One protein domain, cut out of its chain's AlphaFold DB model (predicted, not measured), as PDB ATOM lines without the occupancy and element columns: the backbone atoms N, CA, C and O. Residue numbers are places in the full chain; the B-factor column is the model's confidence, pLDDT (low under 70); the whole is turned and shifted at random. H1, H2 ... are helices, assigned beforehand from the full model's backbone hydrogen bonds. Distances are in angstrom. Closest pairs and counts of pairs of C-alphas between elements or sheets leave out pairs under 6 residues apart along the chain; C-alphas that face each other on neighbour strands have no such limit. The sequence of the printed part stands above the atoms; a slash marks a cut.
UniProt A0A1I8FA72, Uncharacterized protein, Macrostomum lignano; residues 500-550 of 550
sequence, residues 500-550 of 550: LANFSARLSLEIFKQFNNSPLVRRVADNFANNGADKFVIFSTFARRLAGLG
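Overview. This is residues 500 to 550 of the 550 residues of an uncharacterized protein of Macrostomum lignano (UniProt A0A1I8FA72). The model is an open, flat U: the long helix H1 and then H2 make one arm, with a corner between them, and residues 531 to 540 fold back to the short helix H3 in the other arm. The two arms leave a gap between H1 and H3, and no helix touches another. The printed part has 51 residues with three named helices, in the order H1, H2, H3, and no named strand; the class is all helix. The whole is loose, with a radius of gyration of the C-alphas of 13.8 A, and spans 43 by 22 by 12 A, only just flat.

Arrangement. H1, residues 500 to 516, is the longest helix and is close to but not clearly touching H2, residues 519 to 530. Their closest C-alphas, those of Phe 515 and Val 521, are 7.2 A apart. The two run the same way at a steep tilt of 49 degrees. H3, residues 541 to 547, is apart from H1 and also apart from H2. In H1 and H2 every O i to N i+4 pair is within hydrogen-bond range; in H3 it is 2 of 3.

Along the chain. H1 begins at C-alpha 500, (-37.458, -18.170, 5.868), and is 24.0 A long from first to last C-alpha. H2 measures 15.9 A and ends at C-alpha 530, (-6.700, -13.380, -22.798). H3 measures 10.8 A and ends at C-alpha 547, (-32.320, -26.681, -9.948).

Size, cuts and confidence. The C-alphas farthest apart, those of Leu 500 and Gly 532, are 43.5 A apart, while those of Leu 500 and Gly 550, the chain's last residue, are 16.9 A apart. Residues 513 to 520, of which 513 to 516 belong to H1, stand free. The link from H1 to H2 is tight, the link from H2 to H3 is short with 10 residues, and the printed part has no cut. The mean pLDDT of the printed part is 74.6; residues 500, 539 and 541 to 550 are under 70, and H3 has a mean of 47.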
ATOM      1  N   LEU A 500     -38.894 -17.991   5.657       66.06
ATOM      2  CA  LEU A 500     -37.458 -18.170   5.868       66.06
ATOM      3  C   LEU A 500     -36.770 -18.778   4.635       66.06
ATOM      4  O   LEU A 500     -35.701 -18.309   4.255       66.06
ATOM      5  N   ALA A 501     -37.405 -19.737   3.951       72.00
ATOM      6  CA  ALA A 501     -36.915 -20.279   2.682       72.00
ATOM      7  C   ALA A 501     -36.851 -19.195   1.595       72.00
ATOM      8  O   ALA A 501     -35.823 -19.037   0.940       72.00
ATOM      9  N   ASN A 502     -37.896 -18.369   1.469       73.38
ATOM     10  CA  ASN A 502     -37.901 -17.238   0.537       73.38
ATOM     11  C   ASN A 502     -36.851 -16.173   0.888       73.38
ATOM     12  O   ASN A 502     -36.239 -15.588  -0.008       73.38
ATOM     13  N   PHE A 503     -36.615 -15.916   2.176       76.81
ATOM     14  CA  PHE A 503     -35.559 -15.006   2.620       76.81
ATOM     15  C   PHE A 503     -34.162 -15.566   2.319       76.81
ATOM     16  O   PHE A 503     -33.330 -14.854   1.760       76.81
ATOM     17  N   SER A 504     -33.928 -16.850   2.599       79.00
ATOM     18  CA  SER A 504     -32.667 -17.541   2.310       79.00
ATOM     19  C   SER A 504     -32.379 -17.601   0.806       79.00
ATOM     20  O   SER A 504     -31.263 -17.299   0.383       79.00
ATOM     21  N   ALA A 505     -33.390 -17.870  -0.028       74.81
ATOM     22  CA  ALA A 505     -33.263 -17.849  -1.486       74.81
ATOM     23  C   ALA A 505     -32.913 -16.448  -2.019       74.81
ATOM     24  O   ALA A 505     -32.020 -16.307  -2.854       74.81
ATOM     25  N   ARG A 506     -33.554 -15.390  -1.496       77.12
ATOM     26  CA  ARG A 506     -33.246 -13.997  -1.869       77.12
ATOM     27  C   ARG A 506     -31.845 -13.574  -1.433       77.12
ATOM     28  O   ARG A 506     -31.135 -12.960  -2.225       77.12
ATOM     29  N   LEU A 507     -31.439 -13.924  -0.213       79.44
ATOM     30  CA  LEU A 507     -30.099 -13.636   0.300       79.44
ATOM     31  C   LEU A 507     -29.032 -14.354  -0.535       79.44
ATOM     32  O   LEU A 507     -28.038 -13.752  -0.929       79.44
ATOM     33  N   SER A 508     -29.275 -15.621  -0.863       77.25
ATOM     34  CA  SER A 508     -28.368 -16.435  -1.669       77.25
ATOM     35  C   SER A 508     -28.227 -15.913  -3.097       77.25
ATOM     36  O   SER A 508     -27.116 -15.852  -3.623       77.25
ATOM     37  N   LEU A 509     -29.329 -15.473  -3.714       79.44
ATOM     38  CA  LEU A 509     -29.310 -14.842  -5.033       79.44
ATOM     39  C   LEU A 509     -28.519 -13.526  -5.020       79.44
ATOM     40  O   LEU A 509     -27.771 -13.248  -5.955       79.44
ATOM     41  N   GLU A 510     -28.653 -12.725  -3.963       76.88
ATOM     42  CA  GLU A 510     -27.924 -11.463  -3.831       76.88
ATOM     43  C   GLU A 510     -26.423 -11.692  -3.593       76.88
ATOM     44  O   GLU A 510     -25.590 -11.040  -4.222       76.88
ATOM     45  N   ILE A 511     -26.059 -12.689  -2.778       74.38
ATOM     46  CA  ILE A 511     -24.664 -13.117  -2.590       74.38
ATOM     47  C   ILE A 511     -24.076 -13.627  -3.911       74.38
ATOM     48  O   ILE A 511     -22.956 -13.259  -4.261       74.38
ATOM     49  N   PHE A 512     -24.831 -14.408  -4.689       80.56
ATOM     50  CA  PHE A 512     -24.395 -14.890  -6.002       80.56
ATOM     51  C   PHE A 512     -24.186 -13.741  -7.000       80.56
ATOM     52  O   PHE A 512     -23.175 -13.705  -7.703       80.56
ATOM     53  N   LYS A 513     -25.079 -12.741  -7.016       80.00
ATOM     54  CA  LYS A 513     -24.897 -11.516  -7.814       80.00
ATOM     55  C   LYS A 513     -23.647 -10.745  -7.404       80.00
ATOM     56  O   LYS A 513     -22.937 -10.247  -8.276       80.00
ATOM     57  N   GLN A 514     -23.359 -10.635  -6.107       79.69
ATOM     58  CA  GLN A 514     -22.146  -9.962  -5.635       79.69
ATOM     59  C   GLN A 514     -20.878 -10.760  -5.954       79.69
ATOM     60  O   GLN A 514     -19.873 -10.168  -6.342       79.69
ATOM     61  N   PHE A 515     -20.929 -12.090  -5.860       83.56
ATOM     62  CA  PHE A 515     -19.820 -12.970  -6.221       83.56
ATOM     63  C   PHE A 515     -19.489 -12.888  -7.718       83.56
ATOM     64  O   PHE A 515     -18.334 -12.652  -8.071       83.56
ATOM     65  N   ASN A 516     -20.497 -12.964  -8.596       80.38
ATOM     66  CA  ASN A 516     -20.314 -12.822 -10.047       80.38
ATOM     67  C   ASN A 516     -19.832 -11.425 -10.451       80.38
ATOM     68  O   ASN A 516     -19.081 -11.276 -11.412       80.38
ATOM     69  N   ASN A 517     -20.224 -10.392  -9.705       82.62
ATOM     70  CA  ASN A 517     -19.725  -9.034  -9.910       82.62
ATOM     71  C   ASN A 517     -18.402  -8.753  -9.189       82.62
ATOM     72  O   ASN A 517     -17.904  -7.626  -9.254       82.62
ATOM     73  N   SER A 518     -17.820  -9.741  -8.506       89.75
ATOM     74  CA  SER A 518     -16.569  -9.531  -7.796       89.75
ATOM     75  C   SER A 518     -15.423  -9.287  -8.789       89.75
ATOM     76  O   SER A 518     -15.327  -9.944  -9.831       89.75
ATOM     77  N   PRO A 519     -14.493  -8.373  -8.466       84.94
ATOM     78  CA  PRO A 519     -13.333  -8.100  -9.311       84.94
ATOM     79  C   PRO A 519     -12.384  -9.302  -9.434       84.94
ATOM     80  O   PRO A 519     -11.494  -9.273 -10.274       84.94
ATOM     81  N   LEU A 520     -12.543 -10.334  -8.597       79.44
ATOM     82  CA  LEU A 520     -11.766 -11.569  -8.665       79.44
ATOM     83  C   LEU A 520     -12.318 -12.507  -9.743       79.44
ATOM     84  O   LEU A 520     -11.545 -12.963 -10.575       79.44
ATOM     85  N   VAL A 521     -13.638 -12.726  -9.785       83.69
ATOM     86  CA  VAL A 521     -14.276 -13.531 -10.844       83.69
ATOM     87  C   VAL A 521     -14.075 -12.881 -12.212       83.69
ATOM     88  O   VAL A 521     -13.740 -13.577 -13.163       83.69
ATOM     89  N   ARG A 522     -14.169 -11.544 -12.293       86.19
ATOM     90  CA  ARG A 522     -13.847 -10.807 -13.526       86.19
ATOM     91  C   ARG A 522     -12.396 -10.993 -13.954       86.19
ATOM     92  O   ARG A 522     -12.170 -11.382 -15.081       86.19
ATOM     93  N   ARG A 523     -11.421 -10.850 -13.047       89.56
ATOM     94  CA  ARG A 523     -10.004 -11.085 -13.385       89.56
ATOM     95  C   ARG A 523      -9.713 -12.510 -13.842       89.56
ATOM     96  O   ARG A 523      -8.880 -12.702 -14.715       89.56
ATOM     97  N   VAL A 524     -10.362 -13.504 -13.240       87.94
ATOM     98  CA  VAL A 524     -10.218 -14.900 -13.671       87.94
ATOM     99  C   VAL A 524     -10.811 -15.075 -15.071       87.94
ATOM    100  O   VAL A 524     -10.138 -15.632 -15.930       87.94
ATOM    101  N   ALA A 525     -12.008 -14.540 -15.324       88.12
ATOM    102  CA  ALA A 525     -12.626 -14.547 -16.651       88.12
ATOM    103  C   ALA A 525     -11.773 -13.816 -17.703       88.12
ATOM    104  O   ALA A 525     -11.560 -14.352 -18.784       88.12
ATOM    105  N   ASP A 526     -11.224 -12.646 -17.364       90.62
ATOM    106  CA  ASP A 526     -10.351 -11.854 -18.236       90.62
ATOM    107  C   ASP A 526      -9.047 -12.610 -18.544       90.62
ATOM    108  O   ASP A 526      -8.593 -12.624 -19.683       90.62
ATOM    109  N   ASN A 527      -8.465 -13.304 -17.559       90.94
ATOM    110  CA  ASN A 527      -7.288 -14.149 -17.778       90.94
ATOM    111  C   ASN A 527      -7.588 -15.333 -18.709       90.94
ATOM    112  O   ASN A 527      -6.749 -15.672 -19.536       90.94
ATOM    113  N   PHE A 528      -8.762 -15.960 -18.602       93.62
ATOM    114  CA  PHE A 528      -9.158 -17.025 -19.530       93.62
ATOM    115  C   PHE A 528      -9.415 -16.486 -20.943       93.62
ATOM    116  O   PHE A 528      -8.932 -17.078 -21.907       93.62
ATOM    117  N   ALA A 529     -10.080 -15.334 -21.066       90.75
ATOM    118  CA  ALA A 529     -10.308 -14.673 -22.348       90.75
ATOM    119  C   ALA A 529      -8.988 -14.275 -23.036       90.75
ATOM    120  O   ALA A 529      -8.810 -14.521 -24.225       90.75
ATOM    121  N   ASN A 530      -8.022 -13.745 -22.277       91.06
ATOM    122  CA  ASN A 530      -6.700 -13.380 -22.798       91.06
ATOM    123  C   ASN A 530      -5.856 -14.593 -23.228       91.06
ATOM    124  O   ASN A 530      -4.936 -14.439 -24.025       91.06
ATOM    125  N   ASN A 531      -6.178 -15.790 -22.731       92.31
ATOM    126  CA  ASN A 531      -5.518 -17.041 -23.107       92.31
ATOM    127  C   ASN A 531      -6.230 -17.778 -24.259       92.31
ATOM    128  O   ASN A 531      -5.919 -18.939 -24.517       92.31
ATOM    129  N   GLY A 532      -7.194 -17.142 -24.937       92.62
ATOM    130  CA  GLY A 532      -7.920 -17.746 -26.062       92.62
ATOM    131  C   GLY A 532      -8.902 -18.850 -25.657       92.62
ATOM    132  O   GLY A 532      -9.290 -19.669 -26.487       92.62
ATOM    133  N   ALA A 533      -9.303 -18.912 -24.382       89.56
ATOM    134  CA  ALA A 533     -10.336 -19.841 -23.942       89.56
ATOM    135  C   ALA A 533     -11.726 -19.237 -24.204       89.56
ATOM    136  O   ALA A 533     -12.260 -18.491 -23.384       89.56
ATOM    137  N   ASP A 534     -12.335 -19.609 -25.330       77.81
ATOM    138  CA  ASP A 534     -13.647 -19.093 -25.752       77.81
ATOM    139  C   ASP A 534     -14.816 -19.578 -24.875       77.81
ATOM    140  O   ASP A 534     -15.924 -19.037 -24.934       77.81
ATOM    141  N   LYS A 535     -14.607 -20.624 -24.062       80.12
ATOM    142  CA  LYS A 535     -15.631 -21.212 -23.187       80.12
ATOM    143  C   LYS A 535     -15.014 -21.679 -21.872       80.12
ATOM    144  O   LYS A 535     -14.101 -22.497 -21.866       80.12
ATOM    145  N   PHE A 536     -15.575 -21.234 -20.751       74.50
ATOM    146  CA  PHE A 536     -15.280 -21.789 -19.430       74.50
ATOM    147  C   PHE A 536     -16.578 -21.974 -18.636       74.50
ATOM    148  O   PHE A 536     -17.496 -21.158 -18.709       74.50
ATOM    149  N   VAL A 537     -16.667 -23.076 -17.889       82.75
ATOM    150  CA  VAL A 537     -17.848 -23.437 -17.089       82.75
ATOM    151  C   VAL A 537     -17.501 -23.291 -15.614       82.75
ATOM    152  O   VAL A 537     -16.630 -23.989 -15.098       82.75
ATOM    153  N   ILE A 538     -18.196 -22.395 -14.911       82.12
ATOM    154  CA  ILE A 538     -18.058 -22.254 -13.459       82.12
ATOM    155  C   ILE A 538     -19.009 -23.249 -12.787       82.12
ATOM    156  O   ILE A 538     -20.215 -23.011 -12.693       82.12
ATOM    157  N   PHE A 539     -18.471 -24.354 -12.272       62.75
ATOM    158  CA  PHE A 539     -19.234 -25.258 -11.416       62.75
ATOM    159  C   PHE A 539     -19.328 -24.680 -10.004       62.75
ATOM    160  O   PHE A 539     -18.408 -24.808  -9.200       62.75
ATOM    161  N   SER A 540     -20.465 -24.061  -9.681       73.06
ATOM    162  CA  SER A 540     -20.833 -23.831  -8.284       73.06
ATOM    163  C   SER A 540     -21.754 -24.959  -7.819       73.06
ATOM    164  O   SER A 540     -22.807 -25.214  -8.409       73.06
ATOM    165  N   THR A 541     -21.385 -25.629  -6.727       59.47
ATOM    166  CA  THR A 541     -22.228 -26.627  -6.036       59.47
ATOM    167  C   THR A 541     -23.573 -26.046  -5.580       59.47
ATOM    168  O   THR A 541     -24.520 -26.785  -5.318       59.47
ATOM    169  N   PHE A 542     -23.686 -24.718  -5.556       47.38
ATOM    170  CA  PHE A 542     -24.891 -23.977  -5.219       47.38
ATOM    171  C   PHE A 542     -25.968 -24.020  -6.323       47.38
ATOM    172  O   PHE A 542     -27.155 -24.128  -6.020       47.38
ATOM    173  N   ALA A 543     -25.575 -24.013  -7.603       43.47
ATOM    174  CA  ALA A 543     -26.517 -24.006  -8.728       43.47
ATOM    175  C   ALA A 543     -27.273 -25.339  -8.890       43.47
ATOM    176  O   ALA A 543     -28.467 -25.339  -9.185       43.47
ATOM    177  N   ARG A 544     -26.619 -26.480  -8.616       41.19
ATOM    178  CA  ARG A 544     -27.257 -27.812  -8.677       41.19
ATOM    179  C   ARG A 544     -28.364 -28.000  -7.637       41.19
ATOM    180  O   ARG A 544     -29.329 -28.698  -7.913       41.19
ATOM    181  N   ARG A 545     -28.257 -27.365  -6.463       43.94
ATOM    182  CA  ARG A 545     -29.292 -27.455  -5.414       43.94
ATOM    183  C   ARG A 545     -30.510 -26.572  -5.680       43.94
ATOM    184  O   ARG A 545     -31.597 -26.936  -5.257       43.94
ATOM    185  N   LEU A 546     -30.355 -25.457  -6.395       44.78
ATOM    186  CA  LEU A 546     -31.496 -24.624  -6.796       44.78
ATOM    187  C   LEU A 546     -32.294 -25.242  -7.953       44.78
ATOM    188  O   LEU A 546     -33.508 -25.095  -7.981       44.78
ATOM    189  N   ALA A 547     -31.640 -25.978  -8.858       48.47
ATOM    190  CA  ALA A 547     -32.320 -26.681  -9.948       48.47
ATOM    191  C   ALA A 547     -33.152 -27.893  -9.482       48.47
ATOM    192  O   ALA A 547     -34.059 -28.306 -10.190       48.47
ATOM    193  N   GLY A 548     -32.871 -28.446  -8.295       44.62
ATOM    194  CA  GLY A 548     -33.664 -29.524  -7.685       44.62
ATOM    195  C   GLY A 548     -34.823 -29.052  -6.797       44.62
ATOM    196  O   GLY A 548     -35.477 -29.881  -6.177       44.62
ATOM    197  N   LEU A 549     -35.042 -27.736  -6.681       45.06
ATOM    198  CA  LEU A 549     -36.118 -27.122  -5.885       45.06
ATOM    199  C   LEU A 549     -37.166 -26.399  -6.753       45.06
ATOM    200  O   LEU A 549     -38.009 -25.684  -6.207       45.06
ATOM    201  N   GLY A 550     -37.069 -26.538  -8.080       37.44
ATOM    202  CA  GLY A 550     -38.005 -25.990  -9.064       37.44
ATOM    203  C   GLY A 550     -39.077 -26.990  -9.449       37.44
ATOM    204  O   GLY A 550     -38.697 -28.158  -9.687       37.44
TER     205      GLY A 550